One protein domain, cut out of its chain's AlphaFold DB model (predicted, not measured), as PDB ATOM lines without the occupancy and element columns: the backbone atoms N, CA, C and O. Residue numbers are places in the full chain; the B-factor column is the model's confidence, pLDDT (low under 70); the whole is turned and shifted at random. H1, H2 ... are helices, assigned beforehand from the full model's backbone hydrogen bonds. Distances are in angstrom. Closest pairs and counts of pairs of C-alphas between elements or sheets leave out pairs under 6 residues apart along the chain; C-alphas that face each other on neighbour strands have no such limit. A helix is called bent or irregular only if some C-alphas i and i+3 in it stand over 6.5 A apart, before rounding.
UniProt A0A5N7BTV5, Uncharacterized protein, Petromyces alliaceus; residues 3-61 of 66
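This is residues 3 to 61 of the 66 residues of an uncharacterized protein of Petromyces alliaceus (UniProt A0A5N7BTV5). One long helix, H1, makes the length of an open, hook-like shape; after residue 34 of H1 the backbone turns through the short helix H2, and H3 folds back slantwise over part of H1 with an empty gap between the two. No helix touches another, and H2 is the turn between the long arm H1 and the shorter arm H3. The printed part has 59 residues with three named helices, H1, H2 and H3 in that order along the chain, and no named strand; the class is all helix. The whole is only just loose, close to extended, with a radius of gyration of the C-alphas of 15.5 A, and its elongated outline spans 47 by 24 by 18 A.

H1, the longest helix, holds residues 3 to 34 and measures 45.7 A from first to last C-alpha, from C-alpha 3 at (111.338, 117.684, 85.098) to C-alpha 34 at (151.759, 114.746, 106.109). It has a kink of 31 degrees near residue 10. H1 is neither bent nor irregular, but only just: C-alphas 8 and 11 are 6.1 A apart. H3 holds residues 44 to 59, measures 21.6 A, and ends with C-alpha 59 at (134.128, 129.764, 83.279). H2, residues 36 to 39, comes between H1 and H3 along the chain and is only just irregular, with C-alphas 36 and 39 6.55 A apart.

H1 and H2 are close but not clearly touching, with 1 pair of C-alphas within 8 A. Their closest C-alphas, those of Cys 32 and Thr 39, are 7.6 A apart. H1 and H3 are apart, with no C-alpha of the one within 8 A of the other. H2 and H3 are apart by the same test, though they follow each other in the chain. In H3 every O i to N i+4 pair is within hydrogen-bond range, in H1 26 of 28 are, and H2 with 4 residues is too short for such a pair.

The two C-alphas farthest apart, those of Tyr 4 and Glu 37, are 47.3 A apart, while the first and last printed C-alphas, of Val 3 and Gly 61, are 29.4 A apart. The printed part has no cut. The links from H1 to H2, of 1 residue, and from H2 to H3, of 4 residues, are both tight. Residues 3 to 27, 32 to 38 and 40 to 61 stand free. The mean pLDDT of the printed part is 70.5; 26 residues are under 70, namely residues 3 to 9, 31 to 47, 59 and 61.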
ATOM      1  N   VAL A   3     110.450 118.499  84.242       57.81
ATOM      2  CA  VAL A   3     111.338 117.684  85.098       57.81
ATOM      3  C   VAL A   3     112.534 117.103  84.323       57.81
ATOM      4  O   VAL A   3     113.633 117.000  84.860       57.81
ATOM      5  N   TYR A   4     112.362 116.813  83.032       54.06
ATOM      6  CA  TYR A   4     113.400 116.202  82.193       54.06
ATOM      7  C   TYR A   4     114.592 117.124  81.877       54.06
ATOM      8  O   TYR A   4     115.691 116.630  81.629       54.06
ATOM      9  N   LEU A   5     114.416 118.451  81.906       56.22
ATOM     10  CA  LEU A   5     115.505 119.398  81.619       56.22
ATOM     11  C   LEU A   5     116.456 119.566  82.810       56.22
ATOM     12  O   LEU A   5     117.662 119.693  82.610       56.22
ATOM     13  N   ILE A   6     115.924 119.508  84.037       59.25
ATOM     14  CA  ILE A   6     116.727 119.594  85.263       59.25
ATOM     15  C   ILE A   6     117.604 118.344  85.424       59.25
ATOM     16  O   ILE A   6     118.769 118.491  85.766       59.25
ATOM     17  N   SER A   7     117.116 117.139  85.099       62.84
ATOM     18  CA  SER A   7     117.916 115.898  85.171       62.84
ATOM     19  C   SER A   7     119.101 115.913  84.194       62.84
ATOM     20  O   SER A   7     120.236 115.650  84.575       62.84
ATOM     21  N   ARG A   8     118.884 116.351  82.942       63.25
ATOM     22  CA  ARG A   8     119.934 116.375  81.902       63.25
ATOM     23  C   ARG A   8     121.155 117.231  82.265       63.25
ATOM     24  O   ARG A   8     122.243 116.960  81.767       63.25
ATOM     25  N   VAL A   9     120.977 118.258  83.096       69.00
ATOM     26  CA  VAL A   9     122.053 119.166  83.536       69.00
ATOM     27  C   VAL A   9     122.456 118.912  84.992       69.00
ATOM     28  O   VAL A   9     123.629 119.035  85.336       69.00
ATOM     29  N   GLY A  10     121.513 118.498  85.835       74.81
ATOM     30  CA  GLY A  10     121.729 118.193  87.246       74.81
ATOM     31  C   GLY A  10     122.561 116.934  87.465       74.81
ATOM     32  O   GLY A  10     123.500 116.975  88.254       74.81
ATOM     33  N   ASP A  11     122.288 115.857  86.722       73.69
ATOM     34  CA  ASP A  11     123.006 114.583  86.869       73.69
ATOM     35  C   ASP A  11     124.517 114.710  86.547       73.69
ATOM     36  O   ASP A  11     125.335 114.253  87.351       73.69
ATOM     37  N   PRO A  12     124.946 115.388  85.458       80.44
ATOM     38  CA  PRO A  12     126.366 115.632  85.189       80.44
ATOM     39  C   PRO A  12     127.049 116.520  86.233       80.44
ATOM     40  O   PRO A  12     128.180 116.243  86.630       80.44
ATOM     41  N   ILE A  13     126.381 117.590  86.685       82.06
ATOM     42  CA  ILE A  13     126.940 118.495  87.701       82.06
ATOM     43  C   ILE A  13     127.096 117.751  89.024       82.06
ATOM     44  O   ILE A  13     128.132 117.872  89.678       82.06
ATOM     45  N   PHE A  14     126.105 116.948  89.402       80.50
ATOM     46  CA  PHE A  14     126.163 116.106  90.586       80.50
ATOM     47  C   PHE A  14     127.314 115.100  90.488       80.50
ATOM     48  O   PHE A  14     128.156 115.056  91.382       80.50
ATOM     49  N   ALA A  15     127.427 114.369  89.376       86.56
ATOM     50  CA  ALA A  15     128.509 113.410  89.156       86.56
ATOM     51  C   ALA A  15     129.902 114.064  89.229       86.56
ATOM     52  O   ALA A  15     130.796 113.546  89.902       86.56
ATOM     53  N   LEU A  16     130.080 115.234  88.606       85.38
ATOM     54  CA  LEU A  16     131.323 116.005  88.690       85.38
ATOM     55  C   LEU A  16     131.609 116.471  90.120       85.38
ATOM     56  O   LEU A  16     132.733 116.334  90.598       85.38
ATOM     57  N   THR A  17     130.598 116.976  90.826       82.62
ATOM     58  CA  THR A  17     130.741 117.470  92.201       82.62
ATOM     59  C   THR A  17     131.141 116.344  93.151       82.62
ATOM     60  O   THR A  17     132.052 116.516  93.962       82.62
ATOM     61  N   ILE A  18     130.516 115.171  93.023       84.69
ATOM     62  CA  ILE A  18     130.852 113.985  93.815       84.69
ATOM     63  C   ILE A  18     132.267 113.491  93.485       84.69
ATOM     64  O   ILE A  18     133.047 113.239  94.404       84.69
ATOM     65  N   GLY A  19     132.646 113.428  92.204       85.44
ATOM     66  CA  GLY A  19     133.993 113.026  91.785       85.44
ATOM     67  C   GLY A  19     135.092 113.959  92.307       85.44
ATOM     68  O   GLY A  19     136.088 113.499  92.870       85.44
ATOM     69  N   VAL A  20     134.886 115.274  92.197       86.94
ATOM     70  CA  VAL A  20     135.815 116.288  92.722       86.94
ATOM     71  C   VAL A  20     135.891 116.217  94.246       86.94
ATOM     72  O   VAL A  20     136.988 116.266  94.800       86.94
ATOM     73  N   SER A  21     134.760 116.034  94.931       81.44
ATOM     74  CA  SER A  21     134.722 115.907  96.393       81.44
ATOM     75  C   SER A  21     135.468 114.663  96.883       81.44
ATOM     76  O   SER A  21     136.223 114.744  97.849       81.44
ATOM     77  N   ALA A  22     135.324 113.525  96.198       85.94
ATOM     78  CA  ALA A  22     136.039 112.294  96.530       85.94
ATOM     79  C   ALA A  22     137.561 112.437  96.342       85.94
ATOM     80  O   ALA A  22     138.337 112.041  97.217       85.94
ATOM     81  N   ALA A  23     137.997 113.056  95.239       82.44
ATOM     82  CA  ALA A  23     139.409 113.359  95.001       82.44
ATOM     83  C   ALA A  23     139.957 114.355  96.036       82.44
ATOM     84  O   ALA A  23     141.044 114.157  96.582       82.44
ATOM     85  N   PHE A  24     139.180 115.389  96.367       78.88
ATOM     86  CA  PHE A  24     139.536 116.367  97.387       78.88
ATOM     87  C   PHE A  24     139.691 115.718  98.763       78.88
ATOM     88  O   PHE A  24     140.679 115.976  99.446       78.88
ATOM     89  N   LEU A  25     138.769 114.837  99.159       79.88
ATOM     90  CA  LEU A  25     138.833 114.134 100.438       79.88
ATOM     91  C   LEU A  25     140.064 113.220 100.520       79.88
ATOM     92  O   LEU A  25     140.720 113.173 101.560       79.88
ATOM     93  N   ARG A  26     140.429 112.555  99.416       80.19
ATOM     94  CA  ARG A  26     141.666 111.765  99.325       80.19
ATOM     95  C   ARG A  26     142.907 112.632  99.535       80.19
ATOM     96  O   ARG A  26     143.741 112.298 100.370       80.19
ATOM     97  N   ILE A  27     142.985 113.776  98.854       79.75
ATOM     98  CA  ILE A  27     144.093 114.728  99.013       79.75
ATOM     99  C   ILE A  27     144.117 115.294 100.435       79.75
ATOM    100  O   ILE A  27     145.178 115.386 101.037       79.75
ATOM    101  N   ARG A  28     142.968 115.662 101.011       73.31
ATOM    102  CA  ARG A  28     142.880 116.152 102.396       73.31
ATOM    103  C   ARG A  28     143.361 115.114 103.396       73.31
ATOM    104  O   ARG A  28     144.086 115.484 104.311       73.31
ATOM    105  N   ARG A  29     143.013 113.841 103.200       78.88
ATOM    106  CA  ARG A  29     143.510 112.743 104.032       78.88
ATOM    107  C   ARG A  29     145.035 112.635 103.942       78.88
ATOM    108  O   ARG A  29     145.690 112.657 104.975       78.88
ATOM    109  N   GLU A  30     145.598 112.645 102.731       75.56
ATOM    110  CA  GLU A  30     147.056 112.623 102.518       75.56
ATOM    111  C   GLU A  30     147.772 113.867 103.081       75.56
ATOM    112  O   GLU A  30     148.880 113.771 103.601       75.56
ATOM    113  N   GLN A  31     147.157 115.047 102.987       67.38
ATOM    114  CA  GLN A  31     147.726 116.307 103.475       67.38
ATOM    115  C   GLN A  31     147.649 116.425 104.999       67.38
ATOM    116  O   GLN A  31     148.595 116.910 105.608       67.38
ATOM    117  N   CYS A  32     146.562 115.961 105.618       65.00
ATOM    118  CA  CYS A  32     146.414 115.933 107.074       65.00
ATOM    119  C   CYS A  32     147.396 114.947 107.721       65.00
ATOM    120  O   CYS A  32     147.905 115.214 108.803       65.00
ATOM    121  N   GLU A  33     147.689 113.835 107.038       66.06
ATOM    122  CA  GLU A  33     148.678 112.849 107.483       66.06
ATOM    123  C   GLU A  33     150.118 113.381 107.372       66.06
ATOM    124  O   GLU A  33     150.950 113.095 108.226       66.06
ATOM    125  N   LYS A  34     150.411 114.200 106.350       63.69
ATOM    126  CA  LYS A  34     151.759 114.746 106.109       63.69
ATOM    127  C   LYS A  34     152.044 116.082 106.801       63.69
ATOM    128  O   LYS A  34     153.196 116.354 107.119       63.69
ATOM    129  N   PHE A  35     151.037 116.930 107.004       59.53
ATOM    130  CA  PHE A  35     151.208 118.304 107.490       59.53
ATOM    131  C   PHE A  35     150.082 118.705 108.461       59.53
ATOM    132  O   PHE A  35     149.197 119.485 108.093       59.53
ATOM    133  N   PRO A  36     150.108 118.214 109.714       57.47
ATOM    134  CA  PRO A  36     149.083 118.527 110.713       57.47
ATOM    135  C   PRO A  36     148.994 120.027 111.063       57.47
ATOM    136  O   PRO A  36     147.904 120.518 111.347       57.47
ATOM    137  N   GLU A  37     150.091 120.788 110.967       56.62
ATOM    138  CA  GLU A  37     150.153 122.195 111.420       56.62
ATOM    139  C   GLU A  37     149.718 123.249 110.382       56.62
ATOM    140  O   GLU A  37     149.406 124.382 110.738       56.62
ATOM    141  N   ARG A  38     149.641 122.912 109.087       55.84
ATOM    142  CA  ARG A  38     149.348 123.895 108.016       55.84
ATOM    143  C   ARG A  38     147.856 124.126 107.752       55.84
ATOM    144  O   ARG A  38     147.496 124.923 106.888       55.84
ATOM    145  N   THR A  39     146.980 123.438 108.482       52.06
ATOM    146  CA  THR A  39     145.528 123.434 108.230       52.06
ATOM    147  C   THR A  39     144.825 124.724 108.678       52.06
ATOM    148  O   THR A  39     143.715 124.988 108.222       52.06
ATOM    149  N   GLN A  40     145.456 125.556 109.517       53.44
ATOM    150  CA  GLN A  40     144.823 126.759 110.078       53.44
ATOM    151  C   GLN A  40     145.243 128.096 109.452       53.44
ATOM    152  O   GLN A  40     144.482 129.053 109.556       53.44
ATOM    153  N   GLU A  41     146.411 128.196 108.813       53.59
ATOM    154  CA  GLU A  41     146.940 129.507 108.389       53.59
ATOM    155  C   GLU A  41     146.401 129.991 107.045       53.59
ATOM    156  O   GLU A  41     146.369 131.190 106.777       53.59
ATOM    157  N   ILE A  42     145.935 129.078 106.197       55.59
ATOM    158  CA  ILE A  42     145.300 129.461 104.945       55.59
ATOM    159  C   ILE A  42     143.825 129.719 105.261       55.59
ATOM    160  O   ILE A  42     142.986 128.816 105.218       55.59
ATOM    161  N   GLY A  43     143.522 130.962 105.637       61.53
ATOM    162  CA  GLY A  43     142.173 131.401 105.961       61.53
ATOM    163  C   GLY A  43     141.204 131.002 104.850       61.53
ATOM    164  O   GLY A  43     141.381 131.377 103.691       61.53
ATOM    165  N   TYR A  44     140.161 130.248 105.201       58.38
ATOM    166  CA  TYR A  44     139.126 129.770 104.275       58.38
ATOM    167  C   TYR A  44     138.609 130.872 103.331       58.38
ATOM    168  O   TYR A  44     138.321 130.606 102.166       58.38
ATOM    169  N   GLY A  45     138.563 132.125 103.802       65.88
ATOM    170  CA  GLY A  45     138.206 133.294 102.999       65.88
ATOM    171  C   GLY A  45     139.181 133.615 101.860       65.88
ATOM    172  O   GLY A  45     138.737 133.964 100.769       65.88
ATOM    173  N   GLU A  46     140.491 133.456 102.057       67.25
ATOM    174  CA  GLU A  46     141.498 133.698 101.018       67.25
ATOM    175  C   GLU A  46     141.440 132.616  99.930       67.25
ATOM    176  O   GLU A  46     141.470 132.926  98.738       67.25
ATOM    177  N   VAL A  47     141.244 131.351 100.322       67.94
ATOM    178  CA  VAL A  47     141.069 130.227  99.382       67.94
ATOM    179  C   VAL A  47     139.782 130.366  98.596       67.94
ATOM    180  O   VAL A  47     139.784 130.125  97.392       67.94
ATOM    181  N   LEU A  48     138.695 130.795  99.236       70.62
ATOM    182  CA  LEU A  48     137.432 131.058  98.552       70.62
ATOM    183  C   LEU A  48     137.554 132.231  97.572       70.62
ATOM    184  O   LEU A  48     137.066 132.132  96.448       70.62
ATOM    185  N   GLN A  49     138.252 133.312  97.932       74.06
ATOM    186  CA  GLN A  49     138.490 134.437  97.020       74.06
ATOM    187  C   GLN A  49     139.426 134.074  95.860       74.06
ATOM    188  O   GLN A  49     139.214 134.500  94.721       74.06
ATOM    189  N   LEU A  50     140.483 133.303  96.118       74.19
ATOM    190  CA  LEU A  50     141.413 132.848  95.086       74.19
ATOM    191  C   LEU A  50     140.751 131.810  94.169       74.19
ATOM    192  O   LEU A  50     140.852 131.909  92.945       74.19
ATOM    193  N   GLY A  51     140.027 130.860  94.758       72.06
ATOM    194  CA  GLY A  51     139.243 129.841  94.067       72.06
ATOM    195  C   GLY A  51     138.142 130.460  93.217       72.06
ATOM    196  O   GLY A  51     138.053 130.154  92.034       72.06
ATOM    197  N   GLY A  52     137.386 131.416  93.759       76.81
ATOM    198  CA  GLY A  52     136.351 132.150  93.033       76.81
ATOM    199  C   GLY A  52     136.902 132.934  91.840       76.81
ATOM    200  O   GLY A  52     136.323 132.887  90.757       76.81
ATOM    201  N   ARG A  53     138.061 133.596  91.984       73.00
ATOM    202  CA  ARG A  53     138.722 134.303  90.868       73.00
ATOM    203  C   ARG A  53     139.180 133.355  89.760       73.00
ATOM    204  O   ARG A  53     139.012 133.671  88.584       73.00
ATOM    205  N   ARG A  54     139.736 132.195  90.116       72.19
ATOM    206  CA  ARG A  54     140.192 131.188  89.143       72.19
ATOM    207  C   ARG A  54     139.027 130.477  88.462       72.19
ATOM    208  O   ARG A  54     139.054 130.324  87.247       72.19
ATOM    209  N   LEU A  55     137.991 130.120  89.218       75.25
ATOM    210  CA  LEU A  55     136.780 129.495  88.694       75.25
ATOM    211  C   LEU A  55     136.042 130.440  87.741       75.25
ATOM    212  O   LEU A  55     135.622 130.026  86.668       75.25
ATOM    213  N   ARG A  56     135.955 131.731  88.091       71.81
ATOM    214  CA  ARG A  56     135.360 132.759  87.229       71.81
ATOM    215  C   ARG A  56     136.135 132.940  85.922       71.81
ATOM    216  O   ARG A  56     135.510 133.120  84.886       71.81
ATOM    217  N   ARG A  57     137.470 132.854  85.959       71.25
ATOM    218  CA  ARG A  57     138.323 132.897  84.759       71.25
ATOM    219  C   ARG A  57     138.171 131.644  83.891       71.25
ATOM    220  O   ARG A  57     138.025 131.770  82.685       71.25
ATOM    221  N   TRP A  58     138.140 130.461  84.508       72.06
ATOM    222  CA  TRP A  58     137.891 129.189  83.817       72.06
ATOM    223  C   TRP A  58     136.519 129.175  83.131       72.06
ATOM    224  O   TRP A  58     136.411 128.803  81.968       72.06
ATOM    225  N   TRP A  59     135.484 129.660  83.822       69.62
ATOM    226  CA  TRP A  59     134.128 129.764  83.279       69.62
ATOM    227  C   TRP A  59     134.005 130.803  82.157       69.62
ATOM    228  O   TRP A  59     133.216 130.623  81.235       69.62
ATOM    229  N   ALA A  60     134.787 131.884  82.215       77.75
ATOM    230  CA  ALA A  60     134.841 132.896  81.162       77.75
ATOM    231  C   ALA A  60     135.599 132.431  79.901       77.75
ATOM    232  O   ALA A  60     135.580 133.146  78.905       77.75
ATOM    233  N   GLY A  61     136.241 131.254  79.924       61.75
ATOM    234  CA  GLY A  61     136.932 130.679  78.764       61.75
ATOM    235  C   GLY A  61     138.232 131.388  78.375       61.75
ATOM    236  O   GLY A  61     138.750 131.154  77.288       61.75
TER     237      GLY A  61